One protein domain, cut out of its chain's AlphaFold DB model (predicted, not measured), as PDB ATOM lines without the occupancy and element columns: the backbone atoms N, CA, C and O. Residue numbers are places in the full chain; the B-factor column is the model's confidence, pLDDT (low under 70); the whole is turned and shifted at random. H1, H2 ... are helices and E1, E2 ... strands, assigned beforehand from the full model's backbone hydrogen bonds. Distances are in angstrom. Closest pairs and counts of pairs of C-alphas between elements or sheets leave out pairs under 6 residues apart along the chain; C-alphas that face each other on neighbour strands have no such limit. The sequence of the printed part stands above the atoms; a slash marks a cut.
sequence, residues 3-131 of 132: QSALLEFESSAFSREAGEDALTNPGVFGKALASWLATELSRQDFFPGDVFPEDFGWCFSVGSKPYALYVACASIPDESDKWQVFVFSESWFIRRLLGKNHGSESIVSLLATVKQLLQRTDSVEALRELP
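Overview. This is residues 3 to 131 of the 132 residues of an uncharacterized protein of Collimonas sp. PA-H2 (UniProt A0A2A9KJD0). A strongly twisted wall of six strands has two helices, H1 and H2, over one of its faces, and no named helix over the other. H1 covers E3 and E4, while the longer H2 covers E5, the lines of the two helices standing at a wide angle of 75 degrees; residues 95 to 101, in the link from E5 to H2, stick out. The printed part has 129 residues, with two named helices and six named strands in the order E1 H1 E2 E3 E4 E5 H2 E6. The sheet runs E2, E3, E4, E5, E1, E6, all antiparallel, and the class is mixed, helices and strands. The whole is compact, with a radius of gyration of the C-alphas of 14.5 A and spans of 44 by 31 by 28 A.

Arrangement. E2, residues 48 to 54, E3, residues 57 to 62, E4, residues 68 to 75, and E5, residues 82 to 90, form a meander, each strand the antiparallel neighbour of the one before, in three hairpins. N 52 and O 59 are 2.8 A apart across E2 and E3, N 73 and O 58 2.8 A across E3 and E4, and N 72 and O 86 2.9 A across E4 and E5, each within hydrogen-bond range. E1, residues 6 to 10, is the antiparallel neighbour of E5, with N 7 and O 85 at 2.8 A, and of the edge strand E6, residues 125 to 130, with N 8 and O 128 at 2.9 A. H1, residues 31 to 42, is on the sheet at a height of 7.3 A, over E3 and E4; its closest C-alphas to E3 are those of Lys 31 and Trp 58, 5.3 A apart. It runs along the strands, at 14 degrees to E3 on the local plane. H2, residues 102 to 119, is on the same face at a height of 7.5 A, over E5, with the C-alphas of Val 87 and Leu 111 closest at 5.9 A. It runs along the strands, at 20 degrees to E5 on the local plane. E5, H2 and E6 make a split strand-helix-strand unit, two strands running the same way with E1 between them in the sheet, and its crossover is right-handed. H1, with residues 37 to 41 alone, and H2, with residues 114 to 117 alone, only just touch, with 3 pairs of C-alphas within 8 A; the closest are those of Glu 40 and Leu 117, 7.4 A apart. Their lines are about perpendicular, at 75 degrees. In H1 and H2 every O i to N i+4 pair is within hydrogen-bond range.

Along the chain. E5 is 26.2 A from first to last C-alpha, from (267.310, 212.606, 246.052) at Lys 82, and E4 is 23.4 A. H2 measures 25.9 A and H1 16.5 A. E1 begins with C-alpha 6 at (263.263, 220.646, 237.017), and E6 ends with C-alpha 130 at (263.363, 224.708, 240.100).

Size, cuts and confidence. The C-alphas of Ala 18 and Gly 99, 45.0 A apart, are the two farthest apart. The printed part has no cut. The links E1 to H1, of 20 residues, and E5 to H2, of 11 residues, are long. The mean pLDDT of the printed part is 89.5; residues 64 to 67 and 91 to 103 are under 70.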
ATOM      1  N   GLN A   3     263.422 222.047 227.114       90.31
ATOM      2  CA  GLN A   3     263.140 221.371 228.382       90.31
ATOM      3  C   GLN A   3     262.162 222.167 229.254       90.31
ATOM      4  O   GLN A   3     261.941 223.358 229.015       90.31
ATOM      5  N   SER A   4     261.553 221.481 230.215       94.00
ATOM      6  CA  SER A   4     260.732 222.030 231.290       94.00
ATOM      7  C   SER A   4     261.582 222.481 232.476       94.00
ATOM      8  O   SER A   4     262.785 222.234 232.508       94.00
ATOM      9  N   ALA A   5     260.936 223.102 233.469       95.81
ATOM     10  CA  ALA A   5     261.493 223.229 234.813       95.81
ATOM     11  C   ALA A   5     261.893 221.853 235.371       95.81
ATOM     12  O   ALA A   5     261.373 220.821 234.922       95.81
ATOM     13  N   LEU A   6     262.803 221.854 236.342       97.00
ATOM     14  CA  LEU A   6     263.263 220.646 237.017       97.00
ATOM     15  C   LEU A   6     262.409 220.407 238.263       97.00
ATOM     16  O   LEU A   6     262.205 221.317 239.063       97.00
ATOM     17  N   LEU A   7     261.907 219.192 238.440       98.50
ATOM     18  CA  LEU A   7     261.296 218.753 239.688       98.50
ATOM     19  C   LEU A   7     262.351 218.021 240.499       98.50
ATOM     20  O   LEU A   7     262.920 217.061 239.998       98.50
ATOM     21  N   GLU A   8     262.575 218.440 241.735       98.25
ATOM     22  CA  GLU A   8     263.433 217.733 242.686       98.25
ATOM     23  C   GLU A   8     262.613 217.264 243.875       98.25
ATOM     24  O   GLU A   8     261.710 217.977 244.319       98.25
ATOM     25  N   PHE A   9     262.930 216.087 244.398       98.50
ATOM     26  CA  PHE A   9     262.263 215.523 245.565       98.50
ATOM     27  C   PHE A   9     263.141 214.482 246.264       98.50
ATOM     28  O   PHE A   9     264.147 214.022 245.718       98.50
ATOM     29  N   GLU A  10     262.721 214.098 247.463       98.38
ATOM     30  CA  GLU A  10     263.309 213.031 248.270       98.38
ATOM     31  C   GLU A  10     262.386 211.804 248.247       98.38
ATOM     32  O   GLU A  10     261.164 211.931 248.327       98.38
ATOM     33  N   SER A  11     262.941 210.603 248.076       98.12
ATOM     34  CA  SER A  11     262.204 209.345 248.185       98.12
ATOM     35  C   SER A  11     263.133 208.140 248.326       98.12
ATOM     36  O   SER A  11     264.037 207.930 247.515       98.12
ATOM     37  N   SER A  12     262.834 207.278 249.298       96.31
ATOM     38  CA  SER A  12     263.495 205.979 249.492       96.31
ATOM     39  C   SER A  12     262.848 204.830 248.703       96.31
ATOM     40  O   SER A  12     263.337 203.702 248.746       96.31
ATOM     41  N   ALA A  13     261.756 205.089 247.972       97.00
ATOM     42  CA  ALA A  13     261.013 204.058 247.242       97.00
ATOM     43  C   ALA A  13     261.701 203.600 245.945       97.00
ATOM     44  O   ALA A  13     261.379 202.537 245.412       97.00
ATOM     45  N   PHE A  14     262.645 204.388 245.429       96.50
ATOM     46  CA  PHE A  14     263.343 204.105 244.180       96.50
ATOM     47  C   PHE A  14     264.736 203.553 244.479       96.50
ATOM     48  O   PHE A  14     265.530 204.168 245.185       96.50
ATOM     49  N   SER A  15     265.030 202.366 243.953       94.06
ATOM     50  CA  SER A  15     266.328 201.714 244.145       94.06
ATOM     51  C   SER A  15     267.317 202.119 243.056       94.06
ATOM     52  O   SER A  15     266.940 202.274 241.897       94.06
ATOM     53  N   ARG A  16     268.592 202.233 243.434       94.38
ATOM     54  CA  ARG A  16     269.726 202.328 242.509       94.38
ATOM     55  C   ARG A  16     270.191 200.913 242.181       94.38
ATOM     56  O   ARG A  16     270.732 200.240 243.061       94.38
ATOM     57  N   GLU A  17     269.945 200.427 240.968       91.06
ATOM     58  CA  GLU A  17     270.391 199.083 240.588       91.06
ATOM     59  C   GLU A  17     271.904 199.071 240.326       91.06
ATOM     60  O   GLU A  17     272.465 199.983 239.721       91.06
ATOM     61  N   ALA A  18     272.590 198.017 240.776       92.88
ATOM     62  CA  ALA A  18     274.026 197.892 240.560       92.88
ATOM     63  C   ALA A  18     274.350 197.843 239.056       92.88
ATOM     64  O   ALA A  18     273.876 196.960 238.341       92.88
ATOM     65  N   GLY A  19     275.188 198.776 238.599       92.56
ATOM     66  CA  GLY A  19     275.639 198.862 237.212       92.56
ATOM     67  C   GLY A  19     274.647 199.508 236.244       92.56
ATOM     68  O   GLY A  19     274.928 199.520 235.048       92.56
ATOM     69  N   GLU A  20     273.514 200.057 236.704       93.50
ATOM     70  CA  GLU A  20     272.630 200.818 235.804       93.50
ATOM     71  C   GLU A  20     273.298 202.102 235.291       93.50
ATOM     72  O   GLU A  20     273.014 202.542 234.179       93.50
ATOM     73  N   ASP A  21     274.240 202.650 236.056       94.25
ATOM     74  CA  ASP A  21     275.037 203.818 235.693       94.25
ATOM     75  C   ASP A  21     276.172 203.510 234.699       94.25
ATOM     76  O   ASP A  21     276.866 204.412 234.247       94.25
ATOM     77  N   ALA A  22     276.351 202.239 234.311       94.19
ATOM     78  CA  ALA A  22     277.278 201.853 233.245       94.19
ATOM     79  C   ALA A  22     276.746 202.187 231.840       94.19
ATOM     80  O   ALA A  22     277.515 202.195 230.878       94.19
ATOM     81  N   LEU A  23     275.432 202.402 231.715       92.44
ATOM     82  CA  LEU A  23     274.777 202.804 230.468       92.44
ATOM     83  C   LEU A  23     274.463 204.306 230.420       92.44
ATOM     84  O   LEU A  23     274.067 204.803 229.370       92.44
ATOM     85  N   THR A  24     274.641 205.004 231.538       92.75
ATOM     86  CA  THR A  24     274.581 206.464 231.661       92.75
ATOM     87  C   THR A  24     275.988 206.975 232.020       92.75
ATOM     88  O   THR A  24     276.981 206.266 231.836       92.75
ATOM     89  N   ASN A  25     276.116 208.206 232.526       93.12
ATOM     90  CA  ASN A  25     277.362 208.629 233.167       93.12
ATOM     91  C   ASN A  25     277.513 208.017 234.576       93.12
ATOM     92  O   ASN A  25     276.517 207.873 235.286       93.12
ATOM     93  N   PRO A  26     278.750 207.738 235.040       93.69
ATOM     94  CA  PRO A  26     278.990 207.207 236.381       93.69
ATOM     95  C   PRO A  26     278.283 208.019 237.470       93.69
ATOM     96  O   PRO A  26     278.393 209.247 237.508       93.69
ATOM     97  N   GLY A  27     277.573 207.335 238.367       92.19
ATOM     98  CA  GLY A  27     276.802 207.982 239.428       92.19
ATOM     99  C   GLY A  27     275.437 208.547 239.006       92.19
ATOM    100  O   GLY A  27     274.758 209.145 239.845       92.19
ATOM    101  N   VAL A  28     275.013 208.364 237.750       95.81
ATOM    102  CA  VAL A  28     273.698 208.788 237.248       95.81
ATOM    103  C   VAL A  28     272.726 207.606 237.243       95.81
ATOM    104  O   VAL A  28     272.650 206.822 236.297       95.81
ATOM    105  N   PHE A  29     271.941 207.511 238.312       97.25
ATOM    106  CA  PHE A  29     270.894 206.506 238.509       97.25
ATOM    107  C   PHE A  29     269.525 207.065 238.127       97.25
ATOM    108  O   PHE A  29     269.378 208.272 237.977       97.25
ATOM    109  N   GLY A  30     268.495 206.232 238.006       97.44
ATOM    110  CA  GLY A  30     267.135 206.720 237.726       97.44
ATOM    111  C   GLY A  30     266.189 205.714 237.089       97.44
ATOM    112  O   GLY A  30     265.025 206.041 236.850       97.44
ATOM    113  N   LYS A  31     266.651 204.492 236.820       98.12
ATOM    114  CA  LYS A  31     265.886 203.491 236.070       98.12
ATOM    115  C   LYS A  31     264.597 203.085 236.775       98.12
ATOM    116  O   LYS A  31     263.545 203.009 236.136       98.12
ATOM    117  N   ALA A  32     264.663 202.853 238.087       97.88
ATOM    118  CA  ALA A  32     263.497 202.501 238.896       97.88
ATOM    119  C   ALA A  32     262.445 203.623 238.886       97.88
ATOM    120  O   ALA A  32     261.257 203.358 238.699       97.88
ATOM    121  N   LEU A  33     262.887 204.880 239.007       98.50
ATOM    122  CA  LEU A  33     262.021 206.056 238.945       98.50
ATOM    123  C   LEU A  33     261.379 206.226 237.560       98.50
ATOM    124  O   LEU A  33     260.166 206.415 237.470       98.50
ATOM    125  N   ALA A  34     262.160 206.097 236.484       98.56
ATOM    126  CA  ALA A  34     261.658 206.166 235.112       98.56
ATOM    127  C   ALA A  34     260.615 205.073 234.832       98.56
ATOM    128  O   ALA A  34     259.543 205.352 234.298       98.56
ATOM    129  N   SER A  35     260.893 203.838 235.258       98.50
ATOM    130  CA  SER A  35     259.986 202.693 235.092       98.50
ATOM    131  C   SER A  35     258.680 202.879 235.863       98.50
ATOM    132  O   SER A  35     257.594 202.583 235.352       98.50
ATOM    133  N   TRP A  36     258.770 203.405 237.085       98.44
ATOM    134  CA  TRP A  36     257.598 203.719 237.890       98.44
ATOM    135  C   TRP A  36     256.763 204.840 237.258       98.44
ATOM    136  O   TRP A  36     255.567 204.646 237.045       98.44
ATOM    137  N   LEU A  37     257.374 205.961 236.864       98.50
ATOM    138  CA  LEU A  37     256.660 207.071 236.220       98.50
ATOM    139  C   LEU A  37     256.001 206.658 234.902       98.50
ATOM    140  O   LEU A  37     254.860 207.047 234.655       98.50
ATOM    141  N   ALA A  38     256.674 205.857 234.074       98.06
ATOM    142  CA  ALA A  38     256.074 205.293 232.868       98.06
ATOM    143  C   ALA A  38     254.825 204.468 233.222       98.06
ATOM    144  O   ALA A  38     253.752 204.671 232.652       98.06
ATOM    145  N   THR A  39     254.921 203.605 234.235       97.88
ATOM    146  CA  THR A  39     253.777 202.812 234.710       97.88
ATOM    147  C   THR A  39     252.629 203.703 235.195       97.88
ATOM    148  O   THR A  39     251.485 203.492 234.791       97.88
ATOM    149  N   GLU A  40     252.893 204.730 236.002       97.69
ATOM    150  CA  GLU A  40     251.841 205.626 236.498       97.69
ATOM    151  C   GLU A  40     251.208 206.485 235.399       97.69
ATOM    152  O   GLU A  40     249.992 206.686 235.391       97.69
ATOM    153  N   LEU A  41     251.995 206.955 234.431       95.88
ATOM    154  CA  LEU A  41     251.465 207.687 233.280       95.88
ATOM    155  C   LEU A  41     250.582 206.794 232.403       95.88
ATOM    156  O   LEU A  41     249.541 207.255 231.936       95.88
ATOM    157  N   SER A  42     250.926 205.513 232.234       95.06
ATOM    158  CA  SER A  42     250.073 204.568 231.496       95.06
ATOM    159  C   SER A  42     248.676 204.404 232.116       95.06
ATOM    160  O   SER A  42     247.705 204.156 231.405       95.06
ATOM    161  N   ARG A  43     248.544 204.623 233.432       94.94
ATOM    162  CA  ARG A  43     247.254 204.618 234.149       94.94
ATOM    163  C   ARG A  43     246.446 205.907 233.975       94.94
ATOM    164  O   ARG A  43     245.290 205.942 234.383       94.94
ATOM    165  N   GLN A  44     247.039 206.950 233.395       89.44
ATOM    166  CA  GLN A  44     246.405 208.237 233.088       89.44
ATOM    167  C   GLN A  44     246.189 208.439 231.579       89.44
ATOM    168  O   GLN A  44     246.257 209.565 231.091       89.44
ATOM    169  N   ASP A  45     245.970 207.352 230.832       87.31
ATOM    170  CA  ASP A  45     245.740 207.359 229.378       87.31
ATOM    171  C   ASP A  45     246.911 207.913 228.535       87.31
ATOM    172  O   ASP A  45     246.732 208.306 227.377       87.31
ATOM    173  N   PHE A  46     248.135 207.913 229.075       91.00
ATOM    174  CA  PHE A  46     249.342 208.132 228.276       91.00
ATOM    175  C   PHE A  46     249.870 206.815 227.701       91.00
ATOM    176  O   PHE A  46     249.656 205.734 228.242       91.00
ATOM    177  N   PHE A  47     250.637 206.921 226.615       91.31
ATOM    178  CA  PHE A  47     251.292 205.789 225.959       91.31
ATOM    179  C   PHE A  47     252.812 205.949 226.069       91.31
ATOM    180  O   PHE A  47     253.434 206.479 225.141       91.31
ATOM    181  N   PRO A  48     253.410 205.603 227.221       94.62
ATOM    182  CA  PRO A  48     254.855 205.639 227.383       94.62
ATOM    183  C   PRO A  48     255.522 204.551 226.529       94.62
ATOM    184  O   PRO A  48     254.981 203.455 226.375       94.62
ATOM    185  N   GLY A  49     256.684 204.863 225.961       94.06
ATOM    186  CA  GLY A  49     257.567 203.873 225.347       94.06
ATOM    187  C   GLY A  49     258.456 203.174 226.377       94.06
ATOM    188  O   GLY A  49     258.328 203.398 227.581       94.06
ATOM    189  N   ASP A  50     259.389 202.360 225.886       95.94
ATOM    190  CA  ASP A  50     260.374 201.692 226.737       95.94
ATOM    191  C   ASP A  50     261.286 202.702 227.447       95.94
ATOM    192  O   ASP A  50     261.566 203.791 226.937       95.94
ATOM    193  N   VAL A  51     261.761 202.313 228.631       97.81
ATOM    194  CA  VAL A  51     262.772 203.054 229.388       97.81
ATOM    195  C   VAL A  51     264.149 202.793 228.776       97.81
ATOM    196  O   VAL A  51     264.539 201.640 228.586       97.81
ATOM    197  N   PHE A  52     264.895 203.855 228.485       96.25
ATOM    198  CA  PHE A  52     266.214 203.807 227.860       96.25
ATOM    199  C   PHE A  52     267.203 204.750 228.562       96.25
ATOM    200  O   PHE A  52     266.788 205.755 229.144       96.25
ATOM    201  N   PRO A  53     268.505 204.430 228.551       97.38
ATOM    202  CA  PRO A  53     269.521 205.270 229.167       97.38
ATOM    203  C   PRO A  53     269.938 206.424 228.243       97.38
ATOM    204  O   PRO A  53     270.010 206.267 227.026       97.38
ATOM    205  N   GLU A  54     270.260 207.559 228.850       95.31
ATOM    206  CA  GLU A  54     270.945 208.713 228.266       95.31
ATOM    207  C   GLU A  54     272.086 209.130 229.205       95.31
ATOM    208  O   GLU A  54     272.052 208.849 230.407       95.31
ATOM    209  N   ASP A  55     273.072 209.873 228.697       94.00
ATOM    210  CA  ASP A  55     274.238 210.321 229.480       94.00
ATOM    211  C   ASP A  55     273.847 211.068 230.777       94.00
ATOM    212  O   ASP A  55     274.598 211.094 231.752       94.00
ATOM    213  N   PHE A  56     272.666 211.691 230.804       92.94
ATOM    214  CA  PHE A  56     272.167 212.512 231.912       92.94
ATOM    215  C   PHE A  56     271.058 211.852 232.746       92.94
ATOM    216  O   PHE A  56     270.576 212.478 233.690       92.94
ATOM    217  N   GLY A  57     270.622 210.634 232.422       96.31
ATOM    218  CA  GLY A  57     269.557 209.971 233.172       96.31
ATOM    219  C   GLY A  57     268.858 208.856 232.414       96.31
ATOM    220  O   GLY A  57     269.146 208.564 231.258       96.31
ATOM    221  N   TRP A  58     267.883 208.250 233.074       98.06
ATOM    222  CA  TRP A  58     267.002 207.265 232.465       98.06
ATOM    223  C   TRP A  58     265.761 207.953 231.922       98.06
ATOM    224  O   TRP A  58     265.080 208.689 232.637       98.06
ATOM    225  N   CYS A  59     265.477 207.719 230.648       97.81
ATOM    226  CA  CYS A  59     264.428 208.398 229.914       97.81
ATOM    227  C   CYS A  59     263.363 207.421 229.423       97.81
ATOM    228  O   CYS A  59     263.612 206.233 229.252       97.81
ATOM    229  N   PHE A  60     262.173 207.933 229.142       96.75
ATOM    230  CA  PHE A  60     261.186 207.241 228.318       96.75
ATOM    231  C   PHE A  60     260.414 208.257 227.487       96.75
ATOM    232  O   PHE A  60     260.233 209.414 227.880       96.75
ATOM    233  N   SER A  61     259.971 207.829 226.310       93.50
ATOM    234  CA  SER A  61     259.130 208.658 225.448       93.50
ATOM    235  C   SER A  61     257.678 208.620 225.911       93.50
ATOM    236  O   SER A  61     257.221 207.619 226.454       93.50
ATOM    237  N   VAL A  62     256.929 209.691 225.667       91.50
ATOM    238  CA  VAL A  62     255.479 209.743 225.864       91.50
ATOM    239  C   VAL A  62     254.835 210.071 224.527       91.50
ATOM    240  O   VAL A  62     255.162 211.088 223.906       91.50
ATOM    241  N   GLY A  63     253.933 209.195 224.070       77.56
ATOM    242  CA  GLY A  63     253.253 209.311 222.785       77.56
ATOM    243  C   GLY A  63     252.609 210.682 222.588       77.56
ATOM    244  O   GLY A  63     251.544 210.974 223.123       77.56
ATOM    245  N   SER A  64     253.251 211.519 221.780       64.25
ATOM    246  CA  SER A  64     252.775 212.848 221.427       64.25
ATOM    247  C   SER A  64     252.960 213.014 219.918       64.25
ATOM    248  O   SER A  64     254.045 212.847 219.366       64.25
ATOM    249  N   LYS A  65     251.869 213.273 219.200       63.81
ATOM    250  CA  LYS A  65     251.930 213.719 217.804       63.81
ATOM    251  C   LYS A  65     251.593 215.210 217.812       63.81
ATOM    252  O   LYS A  65     250.577 215.568 218.402       63.81
ATOM    253  N   PRO A  66     252.394 216.089 217.181       65.75
ATOM    254  CA  PRO A  66     253.483 215.799 216.242       65.75
ATOM    255  C   PRO A  66     254.907 215.767 216.842       65.75
ATOM    256  O   PRO A  66     255.851 215.643 216.068       65.75
ATOM    257  N   TYR A  67     255.096 215.911 218.160       69.81
ATOM    258  CA  TYR A  67     256.423 216.044 218.795       69.81
ATOM    259  C   TYR A  67     256.795 214.821 219.636       69.81
ATOM    260  O   TYR A  67     255.988 214.383 220.440       69.81
ATOM    261  N   ALA A  68     258.033 214.336 219.572       79.69
ATOM    262  CA  ALA A  68     258.497 213.377 220.573       79.69
ATOM    263  C   ALA A  68     258.715 214.103 221.913       79.69
ATOM    264  O   ALA A  68     259.525 215.035 221.989       79.69
ATOM    265  N   LEU A  69     257.947 213.720 222.937       91.00
ATOM    266  CA  LEU A  69     258.136 214.159 224.318       91.00
ATOM    267  C   LEU A  69     258.817 213.050 225.096       91.00
ATOM    268  O   LEU A  69     258.545 211.872 224.863       91.00
ATOM    269  N   TYR A  70     259.648 213.443 226.044       94.94
ATOM    270  CA  TYR A  70     260.404 212.532 226.878       94.94
ATOM    271  C   TYR A  70     260.365 213.010 228.320       94.94
ATOM    272  O   TYR A  70     260.332 214.215 228.580       94.94
ATOM    273  N   VAL A  71     260.385 212.061 229.245       97.62
ATOM    274  CA  VAL A  71     260.602 212.307 230.671       97.62
ATOM    275  C   VAL A  71     261.975 211.749 231.008       97.62
ATOM    276  O   VAL A  71     262.251 210.601 230.672       97.62
ATOM    277  N   ALA A  72     262.819 212.559 231.641       97.88
ATOM    278  CA  ALA A  72     264.129 212.164 232.143       97.88
ATOM    279  C   ALA A  72     264.088 212.048 233.664       97.88
ATOM    280  O   ALA A  72     263.517 212.910 234.332       97.88
ATOM    281  N   CYS A  73     264.717 211.012 234.203       98.56
ATOM    282  CA  CYS A  73     264.820 210.745 235.631       98.56
ATOM    283  C   CYS A  73     266.284 210.516 235.996       98.56
ATOM    284  O   CYS A  73     266.950 209.678 235.384       98.56
ATOM    285  N   ALA A  74     266.772 211.240 236.997       97.94
ATOM    286  CA  ALA A  74     268.148 211.122 237.457       97.94
ATOM    287  C   ALA A  74     268.240 211.211 238.985       97.94
ATOM    288  O   ALA A  74     267.434 211.887 239.624       97.94
ATOM    289  N   SER A  75     269.229 210.556 239.578       97.25
ATOM    290  CA  SER A  75     269.643 210.803 240.958       97.25
ATOM    291  C   SER A  75     270.421 212.109 241.078       97.25
ATOM    292  O   SER A  75     271.084 212.535 240.128       97.25
ATOM    293  N   ILE A  76     270.424 212.689 242.273       93.56
ATOM    294  CA  ILE A  76     271.382 213.735 242.636       93.56
ATOM    295  C   ILE A  76     272.695 213.077 243.114       93.56
ATOM    296  O   ILE A  76     272.642 212.106 243.886       93.56
ATOM    297  N   PRO A  77     273.873 213.546 242.649       86.31
ATOM    298  CA  PRO A  77     275.167 213.035 243.102       86.31
ATOM    299  C   PRO A  77     275.300 213.082 244.626       86.31
ATOM    300  O   PRO A  77     274.865 214.039 245.252       86.31
ATOM    301  N   ASP A  78     275.898 212.043 245.210       85.69
ATOM    302  CA  ASP A  78     276.164 211.914 246.653       85.69
ATOM    303  C   ASP A  78     274.934 211.921 247.592       85.69
ATOM    304  O   ASP A  78     275.094 211.815 248.807       85.69
ATOM    305  N   GLU A  79     273.704 211.950 247.064       88.62
ATOM    306  CA  GLU A  79     272.468 212.014 247.861       88.62
ATOM    307  C   GLU A  79     271.549 210.821 247.559       88.62
ATOM    308  O   GLU A  79     270.846 210.819 246.553       88.62
ATOM    309  N   SER A  80     271.583 209.773 248.395       85.94
ATOM    310  CA  SER A  80     271.025 208.433 248.101       85.94
ATOM    311  C   SER A  80     269.540 208.391 247.731       85.94
ATOM    312  O   SER A  80     269.132 207.524 246.958       85.94
ATOM    313  N   ASP A  81     268.760 209.318 248.265       94.19
ATOM    314  CA  ASP A  81     267.303 209.403 248.196       94.19
ATOM    315  C   ASP A  81     266.811 210.638 247.434       94.19
ATOM    316  O   ASP A  81     265.603 210.839 247.338       94.19
ATOM    317  N   LYS A  82     267.706 211.445 246.853       97.38
ATOM    318  CA  LYS A  82     267.310 212.606 246.052       97.38
ATOM    319  C   LYS A  82     267.266 212.313 244.571       97.38
ATOM    320  O   LYS A  82     268.194 211.749 243.981       97.38
ATOM    321  N   TRP A  83     266.185 212.786 243.973       98.38
ATOM    322  CA  TRP A  83     265.840 212.545 242.588       98.38
ATOM    323  C   TRP A  83     265.460 213.840 241.901       98.38
ATOM    324  O   TRP A  83     264.913 214.758 242.514       98.38
ATOM    325  N   GLN A  84     265.702 213.868 240.599       98.00
ATOM    326  CA  GLN A  84     265.289 214.943 239.728       98.00
ATOM    327  C   GLN A  84     264.585 214.407 238.485       98.00
ATOM    328  O   GLN A  84     264.950 213.362 237.934       98.00
ATOM    329  N   VAL A  85     263.563 215.135 238.045       98.44
ATOM    330  CA  VAL A  85     262.762 214.811 236.867       98.44
ATOM    331  C   VAL A  85     262.520 216.065 236.047       98.44
ATOM    332  O   VAL A  85     262.117 217.099 236.575       98.44
ATOM    333  N   PHE A  86     262.707 215.971 234.736       97.38
ATOM    334  CA  PHE A  86     262.285 217.014 233.808       97.38
ATOM    335  C   PHE A  86     261.707 216.401 232.538       97.38
ATOM    336  O   PHE A  86     261.917 215.230 232.220       97.38
ATOM    337  N   VAL A  87     260.957 217.213 231.804       96.00
ATOM    338  CA  VAL A  87     260.359 216.853 230.523       96.00
ATOM    339  C   VAL A  87     261.077 217.608 229.423       96.00
ATOM    340  O   VAL A  87     261.334 218.805 229.542       96.00
ATOM    341  N   PHE A  88     261.359 216.945 228.310       92.44
ATOM    342  CA  PHE A  88     261.950 217.599 227.152       92.44
ATOM    343  C   PHE A  88     261.320 217.134 225.843       92.44
ATOM    344  O   PHE A  88     260.614 216.130 225.774       92.44
ATOM    345  N   SER A  89     261.557 217.909 224.788       88.50
ATOM    346  CA  SER A  89     261.207 217.532 223.420       88.50
ATOM    347  C   SER A  89     262.431 217.536 222.517       88.50
ATOM    348  O   SER A  89     263.297 218.425 222.599       88.50
ATOM    349  N   GLU A  90     262.453 216.585 221.590       76.50
ATOM    350  CA  GLU A  90     263.374 216.609 220.464       76.50
ATOM    351  C   GLU A  90     262.730 217.291 219.262       76.50
ATOM    352  O   GLU A  90     261.644 216.942 218.800       76.50
ATOM    353  N   SER A  91     263.409 218.311 218.744       60.12
ATOM    354  CA  SER A  91     262.876 219.162 217.674       60.12
ATOM    355  C   SER A  91     263.508 218.889 216.306       60.12
ATOM    356  O   SER A  91     263.226 219.631 215.363       60.12
ATOM    357  N   TRP A  92     264.372 217.870 216.178       54.66
ATOM    358  CA  TRP A  92     265.225 217.697 214.993       54.66
ATOM    359  C   TRP A  92     264.419 217.540 213.693       54.66
ATOM    360  O   TRP A  92     264.758 218.149 212.681       54.66
ATOM    361  N   PHE A  93     263.282 216.836 213.727       47.69
ATOM    362  CA  PHE A  93     262.476 216.571 212.529       47.69
ATOM    363  C   PHE A  93     261.485 217.688 212.138       47.69
ATOM    364  O   PHE A  93     261.017 217.714 211.000       47.69
ATOM    365  N   ILE A  94     261.161 218.639 213.028       51.66
ATOM    366  CA  ILE A  94     259.972 219.514 212.873       51.66
ATOM    367  C   ILE A  94     260.332 220.970 212.536       51.66
ATOM    368  O   ILE A  94     259.467 221.739 212.115       51.66
ATOM    369  N   ARG A  95     261.624 221.343 212.576       50.69
ATOM    370  CA  ARG A  95     262.095 222.662 212.096       50.69
ATOM    371  C   ARG A  95     261.675 222.974 210.653       50.69
ATOM    372  O   ARG A  95     261.646 224.142 210.286       50.69
ATOM    373  N   ARG A  96     261.353 221.957 209.843       51.19
ATOM    374  CA  ARG A  96     261.041 222.118 208.417       51.19
ATOM    375  C   ARG A  96     259.555 222.289 208.089       51.19
ATOM    376  O   ARG A  96     259.277 222.629 206.944       51.19
ATOM    377  N   LEU A  97     258.614 222.036 209.013       51.34
ATOM    378  CA  LEU A  97     257.214 221.828 208.605       51.34
ATOM    379  C   LEU A  97     256.123 222.759 209.150       51.34
ATOM    380  O   LEU A  97     255.246 223.038 208.348       51.34
ATOM    381  N   LEU A  98     256.098 223.299 210.378       51.62
ATOM    382  CA  LEU A  98     254.976 224.189 210.764       51.62
ATOM    383  C   LEU A  98     255.288 225.191 211.889       51.62
ATOM    384  O   LEU A  98     255.770 224.840 212.962       51.62
ATOM    385  N   GLY A  99     254.925 226.453 211.640       51.00
ATOM    386  CA  GLY A  99     255.151 227.619 212.497       51.00
ATOM    387  C   GLY A  99     254.100 227.878 213.582       51.00
ATOM    388  O   GLY A  99     253.532 228.967 213.617       51.00
ATOM    389  N   LYS A 100     253.871 226.937 214.510       53.03
ATOM    390  CA  LYS A 100     253.229 227.244 215.810       53.03
ATOM    391  C   LYS A 100     253.858 226.459 216.966       53.03
ATOM    392  O   LYS A 100     254.132 225.271 216.850       53.03
ATOM    393  N   ASN A 101     254.029 227.135 218.101       56.19
ATOM    394  CA  ASN A 101     254.850 226.764 219.263       56.19
ATOM    395  C   ASN A 101     254.228 225.692 220.204       56.19
ATOM    396  O   ASN A 101     254.447 225.744 221.416       56.19
ATOM    397  N   HIS A 102     253.460 224.731 219.670       58.97
ATOM    398  CA  HIS A 102     252.667 223.760 220.453       58.97
ATOM    399  C   HIS A 102     253.528 222.852 221.351       58.97
ATOM    400  O   HIS A 102     253.074 222.426 222.407       58.97
ATOM    401  N   GLY A 103     254.802 222.629 221.004       68.62
ATOM    402  CA  GLY A 103     255.721 221.850 221.843       68.62
ATOM    403  C   GLY A 103     255.930 222.434 223.249       68.62
ATOM    404  O   GLY A 103     256.189 221.687 224.183       68.62
ATOM    405  N   SER A 104     255.778 223.754 223.435       76.00
ATOM    406  CA  SER A 104     255.861 224.389 224.767       76.00
ATOM    407  C   SER A 104     254.754 223.918 225.697       76.00
ATOM    408  O   SER A 104     255.008 223.596 226.851       76.00
ATOM    409  N   GLU A 105     253.526 223.927 225.185       82.50
ATOM    410  CA  GLU A 105     252.322 223.632 225.956       82.50
ATOM    411  C   GLU A 105     252.294 222.153 226.323       82.50
ATOM    412  O   GLU A 105     251.993 221.815 227.462       82.50
ATOM    413  N   SER A 106     252.709 221.273 225.404       87.56
ATOM    414  CA  SER A 106     252.795 219.839 225.686       87.56
ATOM    415  C   SER A 106     253.870 219.501 226.727       87.56
ATOM    416  O   SER A 106     253.623 218.654 227.580       87.56
ATOM    417  N   ILE A 107     255.021 220.190 226.720       91.06
ATOM    418  CA  ILE A 107     256.047 220.045 227.772       91.06
ATOM    419  C   ILE A 107     255.486 220.465 229.135       91.06
ATOM    420  O   ILE A 107     255.618 219.725 230.105       91.06
ATOM    421  N   VAL A 108     254.846 221.637 229.210       91.75
ATOM    422  CA  VAL A 108     254.273 222.155 230.463       91.75
ATOM    423  C   VAL A 108     253.153 221.250 230.971       91.75
ATOM    424  O   VAL A 108     253.112 220.939 232.158       91.75
ATOM    425  N   SER A 109     252.274 220.783 230.081       91.94
ATOM    426  CA  SER A 109     251.185 219.876 230.441       91.94
ATOM    427  C   SER A 109     251.714 218.549 230.980       91.94
ATOM    428  O   SER A 109     251.234 218.087 232.010       91.94
ATOM    429  N   LEU A 110     252.707 217.945 230.318       94.19
ATOM    430  CA  LEU A 110     253.281 216.677 230.767       94.19
ATOM    431  C   LEU A 110     254.033 216.842 232.094       94.19
ATOM    432  O   LEU A 110     253.862 216.016 232.989       94.19
ATOM    433  N   LEU A 111     254.792 217.931 232.269       96.38
ATOM    434  CA  LEU A 111     255.441 218.230 233.548       96.38
ATOM    435  C   LEU A 111     254.407 218.374 234.673       96.38
ATOM    436  O   LEU A 111     254.610 217.839 235.760       96.38
ATOM    437  N   ALA A 112     253.290 219.062 234.421       96.50
ATOM    438  CA  ALA A 112     252.228 219.223 235.409       96.50
ATOM    439  C   ALA A 112     251.616 217.874 235.817       96.50
ATOM    440  O   ALA A 112     251.397 217.642 237.005       96.50
ATOM    441  N   THR A 113     251.394 216.961 234.867       97.12
ATOM    442  CA  THR A 113     250.931 215.597 235.163       97.12
ATOM    443  C   THR A 113     251.950 214.818 235.997       97.12
ATOM    444  O   THR A 113     251.580 214.218 237.007       97.12
ATOM    445  N   VAL A 114     253.233 214.858 235.627       98.19
ATOM    446  CA  VAL A 114     254.320 214.221 236.394       98.19
ATOM    447  C   VAL A 114     254.379 214.780 237.816       98.19
ATOM    448  O   VAL A 114     254.422 214.024 238.783       98.19
ATOM    449  N   LYS A 115     254.298 216.106 237.966       98.50
ATOM    450  CA  LYS A 115     254.262 216.769 239.271       98.50
ATOM    451  C   LYS A 115     253.078 216.294 240.110       98.50
ATOM    452  O   LYS A 115     253.258 216.006 241.286       98.50
ATOM    453  N   GLN A 116     251.886 216.171 239.524       98.25
ATOM    454  CA  GLN A 116     250.703 215.674 240.236       98.25
ATOM    455  C   GLN A 116     250.850 214.217 240.687       98.25
ATOM    456  O   GLN A 116     250.383 213.878 241.772       98.25
ATOM    457  N   LEU A 117     251.486 213.362 239.882       98.19
ATOM    458  CA  LEU A 117     251.800 211.981 240.266       98.19
ATOM    459  C   LEU A 117     252.737 211.939 241.473       98.19
ATOM    460  O   LEU A 117     252.431 211.283 242.469       98.19
ATOM    461  N   LEU A 118     253.830 212.700 241.411       98.44
ATOM    462  CA  LEU A 118     254.788 212.817 242.508       98.44
ATOM    463  C   LEU A 118     254.115 213.358 243.781       98.44
ATOM    464  O   LEU A 118     254.266 212.772 244.843       98.44
ATOM    465  N   GLN A 119     253.285 214.403 243.673       98.31
ATOM    466  CA  GLN A 119     252.557 214.997 244.809       98.31
ATOM    467  C   GLN A 119     251.579 214.050 245.511       98.31
ATOM    468  O   GLN A 119     251.243 214.277 246.670       98.31
ATOM    469  N   ARG A 120     251.055 213.043 244.806       97.38
ATOM    470  CA  ARG A 120     250.073 212.085 245.345       97.38
ATOM    471  C   ARG A 120     250.718 210.816 245.900       97.38
ATOM    472  O   ARG A 120     249.995 209.930 246.341       97.38
ATOM    473  N   THR A 121     252.038 210.704 245.816       97.62
ATOM    474  CA  THR A 121     252.768 209.506 246.218       97.62
ATOM    475  C   THR A 121     253.318 209.705 247.625       97.62
ATOM    476  O   THR A 121     254.187 210.544 247.822       97.62
ATOM    477  N   ASP A 122     252.842 208.921 248.593       97.25
ATOM    478  CA  ASP A 122     253.185 209.097 250.016       97.25
ATOM    479  C   ASP A 122     254.690 208.990 250.311       97.25
ATOM    480  O   ASP A 122     255.179 209.589 251.260       97.25
ATOM    481  N   SER A 123     255.436 208.235 249.500       96.88
ATOM    482  CA  SER A 123     256.887 208.086 249.644       96.88
ATOM    483  C   SER A 123     257.694 209.230 249.028       96.88
ATOM    484  O   SER A 123     258.922 209.140 249.010       96.88
ATOM    485  N   VAL A 124     257.044 210.238 248.440       98.00
ATOM    486  CA  VAL A 124     257.688 211.412 247.841       98.00
ATOM    487  C   VAL A 124     257.588 212.587 248.804       98.00
ATOM    488  O   VAL A 124     256.503 213.049 249.153       98.00
ATOM    489  N   GLU A 125     258.744 213.115 249.182       98.06
ATOM    490  CA  GLU A 125     258.901 214.197 250.145       98.06
ATOM    491  C   GLU A 125     259.650 215.380 249.518       98.06
ATOM    492  O   GLU A 125     260.271 215.267 248.461       98.06
ATOM    493  N   ALA A 126     259.568 216.550 250.159       97.38
ATOM    494  CA  ALA A 126     260.317 217.756 249.783       97.38
ATOM    495  C   ALA A 126     260.214 218.184 248.296       97.38
ATOM    496  O   ALA A 126     261.093 218.887 247.793       97.38
ATOM    497  N   LEU A 127     259.134 217.805 247.594       98.44
ATOM    498  CA  LEU A 127     258.966 218.099 246.172       98.44
ATOM    499  C   LEU A 127     258.975 219.609 245.900       98.44
ATOM    500  O   LEU A 127     258.112 220.357 246.371       98.44
ATOM    501  N   ARG A 128     259.909 220.039 245.056       97.75
ATOM    502  CA  ARG A 128     260.078 221.425 244.617       97.75
ATOM    503  C   ARG A 128     260.275 221.506 243.112       97.75
ATOM    504  O   ARG A 128     260.745 220.572 242.476       97.75
ATOM    505  N   GLU A 129     259.899 222.646 242.549       97.69
ATOM    506  CA  GLU A 129     260.116 222.967 241.140       97.69
ATOM    507  C   GLU A 129     261.181 224.059 241.051       97.69
ATOM    508  O   GLU A 129     261.034 225.117 241.668       97.69
ATOM    509  N   LEU A 130     262.255 223.790 240.316       94.31
ATOM    510  CA  LEU A 130     263.363 224.708 240.100       94.31
ATOM    511  C   LEU A 130     263.256 225.348 238.706       94.31
ATOM    512  O   LEU A 130     263.003 224.640 237.724       94.31
ATOM    513  N   PRO A 131     263.442 226.676 238.596       85.50
ATOM    514  CA  PRO A 131     263.409 227.368 237.312       85.50
ATOM    515  C   PRO A 131     264.581 226.944 236.409       85.50
ATOM    516  O   PRO A 131     265.633 226.542 236.903       85.50
TER     517      PRO A 131